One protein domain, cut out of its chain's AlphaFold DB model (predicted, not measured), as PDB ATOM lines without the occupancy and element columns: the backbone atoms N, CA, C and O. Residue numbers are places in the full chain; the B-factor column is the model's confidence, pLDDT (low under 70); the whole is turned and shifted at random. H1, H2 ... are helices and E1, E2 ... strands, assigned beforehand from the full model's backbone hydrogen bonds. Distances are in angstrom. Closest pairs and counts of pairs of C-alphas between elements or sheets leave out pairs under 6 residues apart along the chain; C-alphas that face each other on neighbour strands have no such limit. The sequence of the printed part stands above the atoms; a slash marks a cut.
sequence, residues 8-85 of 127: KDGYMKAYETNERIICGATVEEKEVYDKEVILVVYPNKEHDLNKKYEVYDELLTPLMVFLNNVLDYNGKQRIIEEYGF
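What this domain is: This is residues 8 to 85 of the 127 residues of an uncharacterized protein of Coprobacillus sp. AM17-34 (UniProt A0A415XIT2). Picture a small head, a helical hairpin of H1 and H2 lying side by side, with a long two-stranded arm running away from it: E1 pairs with E4 nearer the head, and the hairpin E2 and E3 makes the far tip, where residues 22 to 27 stick out. The 78 printed residues include four named strands and then two named helices, in the order E1 E2 E3 E4 H1 H2. Both two-strand sheets, E1 - E4 and E2 - E3, are antiparallel; the class is mixed, helices and strands, with 37 residues in named elements, under half. The whole is only just extended, close to loose, with a radius of gyration of the C-alphas of 17.4 A and spans of 57 by 29 by 20 A.

How they stand to each other: Start at E1, residues 12 to 16, and E4, residues 37 to 41, antiparallel at 166 degrees; N 15 and O 38 are 2.9 A apart, within hydrogen-bond range. Farther out, E2, residues 21 to 23, and E3, residues 26 to 28, form a hairpin, with N 23 and O 26 at 3.0 A; E2 is apart from E4. Back at E4, the closest C-alphas to H1, residues 57 to 67, are those of Val 41 and Leu 60, 8.0 A. H1 and H2, residues 73 to 82, touch as a helical hairpin, closest at the C-alphas of Val 65 and Lys 76, 6.2 A, at a shallow tilt of 22 degrees, opposite ways. Every O i to N i+4 pair is within hydrogen-bond range in H2, and 6 of 7 in H1.

Where its parts are: Find C-alpha 12 at (33.381, -46.240, 49.714); E1 runs 12.9 A from there, and E4 runs 12.2 A. E2 and E3 are 6.5 A and 6.4 A long. H1 is 14.8 A long; H2 runs 14.4 A to C-alpha 82 at (23.877, -35.957, 32.239).

The domain as a whole: The C-alphas farthest apart, of Ala 25 and Asn 74, are 57.1 A apart. The printed part has no cut, and E4 to H1 is a long link. Look for pLDDT under 70 at 37 residues, among them 8 to 21 and 29 to 46.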
ATOM      1  N   LYS A   8      43.669 -46.188  49.814       54.09
ATOM      2  CA  LYS A   8      42.237 -46.455  49.586       54.09
ATOM      3  C   LYS A   8      41.631 -45.435  48.612       54.09
ATOM      4  O   LYS A   8      40.580 -44.869  48.901       54.09
ATOM      5  N   ASP A   9      42.296 -45.163  47.496       50.50
ATOM      6  CA  ASP A   9      41.721 -44.286  46.473       50.50
ATOM      7  C   ASP A   9      40.551 -45.030  45.807       50.50
ATOM      8  O   ASP A   9      40.716 -46.156  45.343       50.50
ATOM      9  N   GLY A  10      39.351 -44.444  45.837       57.31
ATOM     10  CA  GLY A  10      38.152 -45.005  45.204       57.31
ATOM     11  C   GLY A  10      37.307 -45.970  45.994       57.31
ATOM     12  O   GLY A  10      36.392 -46.562  45.431       57.31
ATOM     13  N   TYR A  11      37.582 -46.132  47.279       64.88
ATOM     14  CA  TYR A  11      36.756 -46.978  48.126       64.88
ATOM     15  C   TYR A  11      35.624 -46.155  48.736       64.88
ATOM     16  O   TYR A  11      35.799 -44.992  49.094       64.88
ATOM     17  N   MET A  12      34.468 -46.783  48.910       63.44
ATOM     18  CA  MET A  12      33.381 -46.240  49.714       63.44
ATOM     19  C   MET A  12      33.242 -47.087  50.970       63.44
ATOM     20  O   MET A  12      33.322 -48.316  50.917       63.44
ATOM     21  N   LYS A  13      33.036 -46.432  52.109       66.56
ATOM     22  CA  LYS A  13      32.539 -47.111  53.301       66.56
ATOM     23  C   LYS A  13      31.140 -46.606  53.590       66.56
ATOM     24  O   LYS A  13      30.961 -45.411  53.800       66.56
ATOM     25  N   ALA A  14      30.187 -47.524  53.612       66.62
ATOM     26  CA  ALA A  14      28.856 -47.277  54.133       66.62
ATOM     27  C   ALA A  14      28.786 -47.828  55.558       66.62
ATOM     28  O   ALA A  14      29.220 -48.954  55.813       66.62
ATOM     29  N   TYR A  15      28.274 -47.021  56.481       69.31
ATOM     30  CA  TYR A  15      27.983 -47.429  57.846       69.31
ATOM     31  C   TYR A  15      26.480 -47.314  58.057       69.31
ATOM     32  O   TYR A  15      25.921 -46.223  57.954       69.31
ATOM     33  N   GLU A  16      25.840 -48.439  58.343       68.19
ATOM     34  CA  GLU A  16      24.443 -48.469  58.764       68.19
ATOM     35  C   GLU A  16      24.398 -48.207  60.269       68.19
ATOM     36  O   GLU A  16      24.985 -48.954  61.060       68.19
ATOM     37  N   THR A  17      23.757 -47.111  60.670       62.91
ATOM     38  CA  THR A  17      23.587 -46.761  62.079       62.91
ATOM     39  C   THR A  17      22.195 -47.172  62.544       62.91
ATOM     40  O   THR A  17      21.191 -46.967  61.868       62.91
ATOM     41  N   ASN A  18      22.132 -47.782  63.729       66.62
ATOM     42  CA  ASN A  18      20.869 -48.025  64.415       66.62
ATOM     43  C   ASN A  18      20.656 -46.881  65.406       66.62
ATOM     44  O   ASN A  18      21.382 -46.779  66.395       66.62
ATOM     45  N   GLU A  19      19.677 -46.028  65.134       63.34
ATOM     46  CA  GLU A  19      19.276 -44.958  66.041       63.34
ATOM     47  C   GLU A  19      18.155 -45.450  66.969       63.34
ATOM     48  O   GLU A  19      17.284 -46.215  66.554       63.34
ATOM     49  N   ARG A  20      18.183 -45.031  68.237       67.19
ATOM     50  CA  ARG A  20      17.103 -45.270  69.203       67.19
ATOM     51  C   ARG A  20      16.665 -43.935  69.776       67.19
ATOM     52  O   ARG A  20      17.499 -43.215  70.322       67.19
ATOM     53  N   ILE A  21      15.372 -43.643  69.696       68.12
ATOM     54  CA  ILE A  21      14.791 -42.448  70.304       68.12
ATOM     55  C   ILE A  21      14.426 -42.799  71.749       68.12
ATOM     56  O   ILE A  21      13.672 -43.739  72.003       68.12
ATOM     57  N   ILE A  22      15.014 -42.078  72.706       74.81
ATOM     58  CA  ILE A  22      14.751 -42.255  74.139       74.81
ATOM     59  C   ILE A  22      14.064 -40.990  74.646       74.81
ATOM     60  O   ILE A  22      14.685 -39.930  74.710       74.81
ATOM     61  N   CYS A  23      12.794 -41.110  75.034       67.06
ATOM     62  CA  CYS A  23      12.018 -40.017  75.612       67.06
ATOM     63  C   CYS A  23      11.736 -40.334  77.087       67.06
ATOM     64  O   CYS A  23      10.855 -41.121  77.430       67.06
ATOM     65  N   GLY A  24      12.547 -39.784  77.991       77.12
ATOM     66  CA  GLY A  24      12.480 -40.143  79.409       77.12
ATOM     67  C   GLY A  24      12.867 -41.609  79.651       77.12
ATOM     68  O   GLY A  24      14.021 -41.976  79.455       77.12
ATOM     69  N   ALA A  25      11.919 -42.436  80.106       74.50
ATOM     70  CA  ALA A  25      12.137 -43.862  80.390       74.50
ATOM     71  C   ALA A  25      11.638 -44.806  79.278       74.50
ATOM     72  O   ALA A  25      11.775 -46.023  79.407       74.50
ATOM     73  N   THR A  26      11.045 -44.274  78.206       63.00
ATOM     74  CA  THR A  26      10.510 -45.070  77.095       63.00
ATOM     75  C   THR A  26      11.440 -45.033  75.889       63.00
ATOM     76  O   THR A  26      12.032 -43.998  75.574       63.00
ATOM     77  N   VAL A  27      11.565 -46.180  75.221       75.25
ATOM     78  CA  VAL A  27      12.246 -46.316  73.929       75.25
ATOM     79  C   VAL A  27      11.169 -46.358  72.856       75.25
ATOM     80  O   VAL A  27      10.284 -47.210  72.923       75.25
ATOM     81  N   GLU A  28      11.233 -45.439  71.899       71.50
ATOM     82  CA  GLU A  28      10.321 -45.395  70.754       71.50
ATOM     83  C   GLU A  28      10.932 -46.158  69.568       71.50
ATOM     84  O   GLU A  28      12.146 -46.114  69.340       71.50
ATOM     85  N   GLU A  29      10.096 -46.895  68.829       62.75
ATOM     86  CA  GLU A  29      10.512 -47.541  67.582       62.75
ATOM     87  C   GLU A  29      10.535 -46.524  66.447       62.75
ATOM     88  O   GLU A  29       9.608 -45.735  66.270       62.75
ATOM     89  N   LYS A  30      11.613 -46.562  65.665       61.81
ATOM     90  CA  LYS A  30      11.786 -45.689  64.512       61.81
ATOM     91  C   LYS A  30      10.830 -46.099  63.394       61.81
ATOM     92  O   LYS A  30      10.739 -47.283  63.064       61.81
ATOM     93  N   GLU A  31      10.174 -45.131  62.762       56.41
ATOM     94  CA  GLU A  31       9.466 -45.393  61.512       56.41
ATOM     95  C   GLU A  31      10.478 -45.776  60.415       56.41
ATOM     96  O   GLU A  31      11.598 -45.269  60.356       56.41
ATOM     97  N   VAL A  32      10.096 -46.707  59.535       56.69
ATOM     98  CA  VAL A  32      10.986 -47.389  58.564       56.69
ATOM     99  C   VAL A  32      11.690 -46.426  57.587       56.69
ATOM    100  O   VAL A  32      12.656 -46.811  56.921       56.69
ATOM    101  N   TYR A  33      11.216 -45.182  57.508       50.22
ATOM    102  CA  TYR A  33      11.684 -44.137  56.601       50.22
ATOM    103  C   TYR A  33      12.936 -43.402  57.093       50.22
ATOM    104  O   TYR A  33      13.686 -42.887  56.266       50.22
ATOM    105  N   ASP A  34      13.235 -43.425  58.393       50.75
ATOM    106  CA  ASP A  34      14.405 -42.733  58.935       50.75
ATOM    107  C   ASP A  34      15.633 -43.657  58.949       50.75
ATOM    108  O   ASP A  34      16.193 -43.987  59.992       50.75
ATOM    109  N   LYS A  35      16.089 -44.131  57.793       57.56
ATOM    110  CA  LYS A  35      17.370 -44.852  57.729       57.56
ATOM    111  C   LYS A  35      18.503 -43.855  57.549       57.56
ATOM    112  O   LYS A  35      18.648 -43.261  56.486       57.56
ATOM    113  N   GLU A  36      19.314 -43.691  58.588       61.31
ATOM    114  CA  GLU A  36      20.529 -42.889  58.513       61.31
ATOM    115  C   GLU A  36      21.684 -43.790  58.058       61.31
ATOM    116  O   GLU A  36      21.974 -44.830  58.655       61.31
ATOM    117  N   VAL A  37      22.314 -43.428  56.941       61.72
ATOM    118  CA  VAL A  37      23.488 -44.125  56.414       61.72
ATOM    119  C   VAL A  37      24.615 -43.114  56.334       61.72
ATOM    120  O   VAL A  37      24.539 -42.138  55.588       61.72
ATOM    121  N   ILE A  38      25.687 -43.357  57.084       66.50
ATOM    122  CA  ILE A  38      26.886 -42.527  57.002       66.50
ATOM    123  C   ILE A  38      27.735 -43.054  55.845       66.50
ATOM    124  O   ILE A  38      28.290 -44.155  55.907       66.50
ATOM    125  N   LEU A  39      27.844 -42.252  54.785       66.31
ATOM    126  CA  LEU A  39      28.698 -42.530  53.634       66.31
ATOM    127  C   LEU A  39      30.034 -41.800  53.784       66.31
ATOM    128  O   LEU A  39      30.095 -40.573  53.813       66.31
ATOM    129  N   VAL A  40      31.128 -42.560  53.838       67.69
ATOM    130  CA  VAL A  40      32.488 -42.020  53.735       67.69
ATOM    131  C   VAL A  40      33.015 -42.327  52.339       67.69
ATOM    132  O   VAL A  40      33.367 -43.470  52.027       67.69
ATOM    133  N   VAL A  41      33.055 -41.291  51.501       67.44
ATOM    134  CA  VAL A  41      33.508 -41.367  50.110       67.44
ATOM    135  C   VAL A  41      34.988 -41.000  50.043       67.44
ATOM    136  O   VAL A  41      35.378 -39.907  50.452       67.44
ATOM    137  N   TYR A  42      35.817 -41.906  49.521       67.12
ATOM    138  CA  TYR A  42      37.210 -41.614  49.181       67.12
ATOM    139  C   TYR A  42      37.309 -41.400  47.664       67.12
ATOM    140  O   TYR A  42      37.465 -42.378  46.928       67.12
ATOM    141  N   PRO A  43      37.186 -40.153  47.171       61.97
ATOM    142  CA  PRO A  43      37.165 -39.871  45.739       61.97
ATOM    143  C   PRO A  43      38.435 -40.395  45.039       61.97
ATOM    144  O   PRO A  43      39.546 -39.975  45.362       61.97
ATOM    145  N   ASN A  44      38.290 -41.326  44.081       63.72
ATOM    146  CA  ASN A  44      39.410 -41.849  43.282       63.72
ATOM    147  C   ASN A  44      39.816 -40.907  42.148       63.72
ATOM    148  O   ASN A  44      39.096 -40.778  41.162       63.72
ATOM    149  N   LYS A  45      41.025 -40.362  42.155       62.19
ATOM    150  CA  LYS A  45      41.495 -39.580  40.999       62.19
ATOM    151  C   LYS A  45      41.453 -40.341  39.662       62.19
ATOM    152  O   LYS A  45      41.429 -39.693  38.623       62.19
ATOM    153  N   GLU A  46      41.401 -41.670  39.705       68.19
ATOM    154  CA  GLU A  46      41.395 -42.579  38.558       68.19
ATOM    155  C   GLU A  46      40.022 -43.237  38.282       68.19
ATOM    156  O   GLU A  46      39.963 -44.196  37.515       68.19
ATOM    157  N   HIS A  47      38.915 -42.784  38.900       71.75
ATOM    158  CA  HIS A  47      37.590 -43.357  38.597       71.75
ATOM    159  C   HIS A  47      37.221 -43.117  37.129       71.75
ATOM    160  O   HIS A  47      37.226 -41.978  36.657       71.75
ATOM    161  N   ASP A  48      36.876 -44.192  36.420       75.75
ATOM    162  CA  ASP A  48      36.403 -44.120  35.040       75.75
ATOM    163  C   ASP A  48      34.978 -43.570  35.025       75.75
ATOM    164  O   ASP A  48      34.026 -44.275  35.350       75.75
ATOM    165  N   LEU A  49      34.833 -42.307  34.625       73.81
ATOM    166  CA  LEU A  49      33.538 -41.627  34.550       73.81
ATOM    167  C   LEU A  49      32.560 -42.253  33.551       73.81
ATOM    168  O   LEU A  49      31.385 -41.909  33.566       73.81
ATOM    169  N   ASN A  50      33.017 -43.148  32.671       78.81
ATOM    170  CA  ASN A  50      32.116 -43.886  31.786       78.81
ATOM    171  C   ASN A  50      31.488 -45.102  32.491       78.81
ATOM    172  O   ASN A  50      30.667 -45.801  31.897       78.81
ATOM    173  N   LYS A  51      31.878 -45.378  33.743       81.94
ATOM    174  CA  LYS A  51      31.327 -46.443  34.581       81.94
ATOM    175  C   LYS A  51      30.545 -45.851  35.745       81.94
ATOM    176  O   LYS A  51      31.095 -45.135  36.584       81.94
ATOM    177  N   LYS A  52      29.273 -46.233  35.809       81.88
ATOM    178  CA  LYS A  52      28.381 -45.911  36.920       81.88
ATOM    179  C   LYS A  52      28.756 -46.703  38.166       81.88
ATOM    180  O   LYS A  52      29.206 -47.848  38.065       81.88
ATOM    181  N   TYR A  53      28.564 -46.100  39.332       76.44
ATOM    182  CA  TYR A  53      28.629 -46.831  40.593       76.44
ATOM    183  C   TYR A  53      27.469 -47.829  40.682       76.44
ATOM    184  O   TYR A  53      26.355 -47.547  40.251       76.44
ATOM    185  N   GLU A  54      27.715 -49.003  41.267       80.88
ATOM    186  CA  GLU A  54      26.666 -50.019  41.443       80.88
ATOM    187  C   GLU A  54      25.565 -49.561  42.411       80.88
ATOM    188  O   GLU A  54      24.418 -49.990  42.301       80.88
ATOM    189  N   VAL A  55      25.905 -48.679  43.357       76.88
ATOM    190  CA  VAL A  55      24.985 -48.141  44.363       76.88
ATOM    191  C   VAL A  55      25.205 -46.634  44.487       76.88
ATOM    192  O   VAL A  55      26.350 -46.190  44.546       76.88
ATOM    193  N   TYR A  56      24.118 -45.861  44.568       74.19
ATOM    194  CA  TYR A  56      24.124 -44.403  44.771       74.19
ATOM    195  C   TYR A  56      24.852 -43.583  43.688       74.19
ATOM    196  O   TYR A  56      25.362 -42.504  43.979       74.19
ATOM    197  N   ASP A  57      24.885 -44.045  42.436       80.25
ATOM    198  CA  ASP A  57      25.537 -43.345  41.314       80.25
ATOM    199  C   ASP A  57      25.080 -41.884  41.146       80.25
ATOM    200  O   ASP A  57      25.911 -40.990  40.991       80.25
ATOM    201  N   GLU A  58      23.774 -41.644  41.295       79.00
ATOM    202  CA  GLU A  58      23.127 -40.322  41.244       79.00
ATOM    203  C   GLU A  58      23.695 -39.315  42.254       79.00
ATOM    204  O   GLU A  58      23.639 -38.111  42.022       79.00
ATOM    205  N   LEU A  59      24.269 -39.793  43.362       76.75
ATOM    206  CA  LEU A  59      24.907 -38.963  44.383       76.75
ATOM    207  C   LEU A  59      26.435 -38.975  44.240       76.75
ATOM    208  O   LEU A  59      27.094 -37.938  44.347       76.75
ATOM    209  N   LEU A  60      27.010 -40.155  44.011       76.56
ATOM    210  CA  LEU A  60      28.452 -40.374  44.053       76.56
ATOM    211  C   LEU A  60      29.169 -39.778  42.847       76.56
ATOM    212  O   LEU A  60      30.190 -39.119  43.035       76.56
ATOM    213  N   THR A  61      28.650 -39.970  41.635       78.44
ATOM    214  CA  THR A  61      29.283 -39.441  40.422       78.44
ATOM    215  C   THR A  61      29.326 -37.908  40.440       78.44
ATOM    216  O   THR A  61      30.403 -37.344  40.228       78.44
ATOM    217  N   PRO A  62      28.248 -37.195  40.813       78.94
ATOM    218  CA  PRO A  62      28.301 -35.741  40.949       78.94
ATOM    219  C   PRO A  62      29.243 -35.256  42.051       78.94
ATOM    220  O   PRO A  62      30.072 -34.383  41.799       78.94
ATOM    221  N   LEU A  63      29.190 -35.846  43.254       78.50
ATOM    222  CA  LEU A  63      30.122 -35.506  44.338       78.50
ATOM    223  C   LEU A  63      31.570 -35.712  43.908       78.50
ATOM    224  O   LEU A  63      32.438 -34.894  44.210       78.50
ATOM    225  N   MET A  64      31.824 -36.782  43.164       76.19
ATOM    226  CA  MET A  64      33.132 -37.070  42.620       76.19
ATOM    227  C   MET A  64      33.598 -35.977  41.658       76.19
ATOM    228  O   MET A  64      34.734 -35.527  41.752       76.19
ATOM    229  N   VAL A  65      32.729 -35.497  40.773       77.19
ATOM    230  CA  VAL A  65      33.043 -34.416  39.827       77.19
ATOM    231  C   VAL A  65      33.263 -33.072  40.521       77.19
ATOM    232  O   VAL A  65      34.187 -32.338  40.158       77.19
ATOM    233  N   PHE A  66      32.445 -32.745  41.524       75.06
ATOM    234  CA  PHE A  66      32.549 -31.481  42.252       75.06
ATOM    235  C   PHE A  66      33.757 -31.442  43.196       75.06
ATOM    236  O   PHE A  66      34.435 -30.418  43.271       75.06
ATOM    237  N   LEU A  67      34.057 -32.546  43.887       74.44
ATOM    238  CA  LEU A  67      35.142 -32.620  44.873       74.44
ATOM    239  C   LEU A  67      36.498 -32.991  44.255       74.44
ATOM    240  O   LEU A  67      37.540 -32.765  44.876       74.44
ATOM    241  N   ASN A  68      36.518 -33.563  43.048       69.12
ATOM    242  CA  ASN A  68      37.754 -33.900  42.355       69.12
ATOM    243  C   ASN A  68      38.214 -32.763  41.425       69.12
ATOM    244  O   ASN A  68      37.494 -32.273  40.554       69.12
ATOM    245  N   ASN A  69      39.481 -32.378  41.570       66.19
ATOM    246  CA  ASN A  69      40.123 -31.329  40.770       66.19
ATOM    247  C   ASN A  69      40.802 -31.856  39.495       66.19
ATOM    248  O   ASN A  69      41.447 -31.088  38.793       66.19
ATOM    249  N   VAL A  70      40.712 -33.160  39.217       65.88
ATOM    250  CA  VAL A  70      41.384 -33.787  38.066       65.88
ATOM    251  C   VAL A  70      40.637 -33.555  36.750       65.88
ATOM    252  O   VAL A  70      41.254 -33.583  35.690       65.88
ATOM    253  N   LEU A  71      39.327 -33.303  36.802       72.19
ATOM    254  CA  LEU A  71      38.522 -33.094  35.601       72.19
ATOM    255  C   LEU A  71      38.645 -31.668  35.085       72.19
ATOM    256  O   LEU A  71      38.557 -30.705  35.853       72.19
ATOM    257  N   ASP A  72      38.797 -31.557  33.771       79.38
ATOM    258  CA  ASP A  72      38.713 -30.287  33.074       79.38
ATOM    259  C   ASP A  72      37.266 -29.767  33.043       79.38
ATOM    260  O   ASP A  72      36.304 -30.460  33.382       79.38
ATOM    261  N   TYR A  73      37.110 -28.502  32.658       81.62
ATOM    262  CA  TYR A  73      35.806 -27.841  32.642       81.62
ATOM    263  C   TYR A  73      34.778 -28.588  31.777       81.62
ATOM    264  O   TYR A  73      33.634 -28.759  32.186       81.62
ATOM    265  N   ASN A  74      35.199 -29.094  30.616       82.38
ATOM    266  CA  ASN A  74      34.317 -29.793  29.683       82.38
ATOM    267  C   ASN A  74      33.834 -31.137  30.246       82.38
ATOM    268  O   ASN A  74      32.653 -31.463  30.132       82.38
ATOM    269  N   GLY A  75      34.717 -31.899  30.898       80.75
ATOM    270  CA  GLY A  75      34.350 -33.132  31.590       80.75
ATOM    271  C   GLY A  75      33.359 -32.887  32.726       80.75
ATOM    272  O   GLY A  75      32.428 -33.672  32.901       80.75
ATOM    273  N   LYS A  76      33.504 -31.769  33.451       80.81
ATOM    274  CA  LYS A  76      32.548 -31.355  34.490       80.81
ATOM    275  C   LYS A  76      31.184 -30.993  33.900       80.81
ATOM    276  O   LYS A  76      30.179 -31.503  34.385       80.81
ATOM    277  N   GLN A  77      31.148 -30.183  32.839       82.25
ATOM    278  CA  GLN A  77      29.900 -29.790  32.165       82.25
ATOM    279  C   GLN A  77      29.112 -31.001  31.656       82.25
ATOM    280  O   GLN A  77      27.913 -31.090  31.895       82.25
ATOM    281  N   ARG A  78      29.788 -31.989  31.058       84.75
ATOM    282  CA  ARG A  78      29.133 -33.210  30.563       84.75
ATOM    283  C   ARG A  78      28.378 -33.968  31.660       84.75
ATOM    284  O   ARG A  78      27.264 -34.421  31.433       84.75
ATOM    285  N   ILE A  79      28.986 -34.121  32.835       81.69
ATOM    286  CA  ILE A  79      28.358 -34.842  33.952       81.69
ATOM    287  C   ILE A  79      27.241 -34.005  34.581       81.69
ATOM    288  O   ILE A  79      26.196 -34.531  34.941       81.69
ATOM    289  N   ILE A  80      27.425 -32.693  34.678       82.19
ATOM    290  CA  ILE A  80      26.375 -31.780  35.131       82.19
ATOM    291  C   ILE A  80      25.125 -31.901  34.245       82.19
ATOM    292  O   ILE A  80      24.020 -32.006  34.773       82.19
ATOM    293  N   GLU A  81      25.299 -31.928  32.920       83.50
ATOM    294  CA  GLU A  81      24.209 -32.114  31.955       83.50
ATOM    295  C   GLU A  81      23.565 -33.502  32.072       83.50
ATOM    296  O   GLU A  81      22.341 -33.597  32.139       83.50
ATOM    297  N   GLU A  82      24.370 -34.573  32.137       86.25
ATOM    298  CA  GLU A  82      23.877 -35.957  32.239       86.25
ATOM    299  C   GLU A  82      22.987 -36.169  33.472       86.25
ATOM    300  O   GLU A  82      21.969 -36.855  33.389       86.25
ATOM    301  N   TYR A  83      23.350 -35.561  34.603       84.50
ATOM    302  CA  TYR A  83      22.628 -35.704  35.869       84.50
ATOM    303  C   TYR A  83      21.623 -34.566  36.116       84.50
ATOM    304  O   TYR A  83      20.980 -34.530  37.162       84.50
ATOM    305  N   GLY A  84      21.454 -33.647  35.157       85.19
ATOM    306  CA  GLY A  84      20.420 -32.610  35.200       85.19
ATOM    307  C   GLY A  84      20.625 -31.539  36.273       85.19
ATOM    308  O   GLY A  84      19.647 -30.978  36.769       85.19
ATOM    309  N   PHE A  85      21.871 -31.243  36.651       84.38
ATOM    310  CA  PHE A  85      22.149 -30.170  37.605       84.38
ATOM    311  C   PHE A  85      21.865 -28.800  36.988       84.38
ATOM    312  O   PHE A  85      22.382 -28.455  35.926       84.38
TER     313      PHE A  85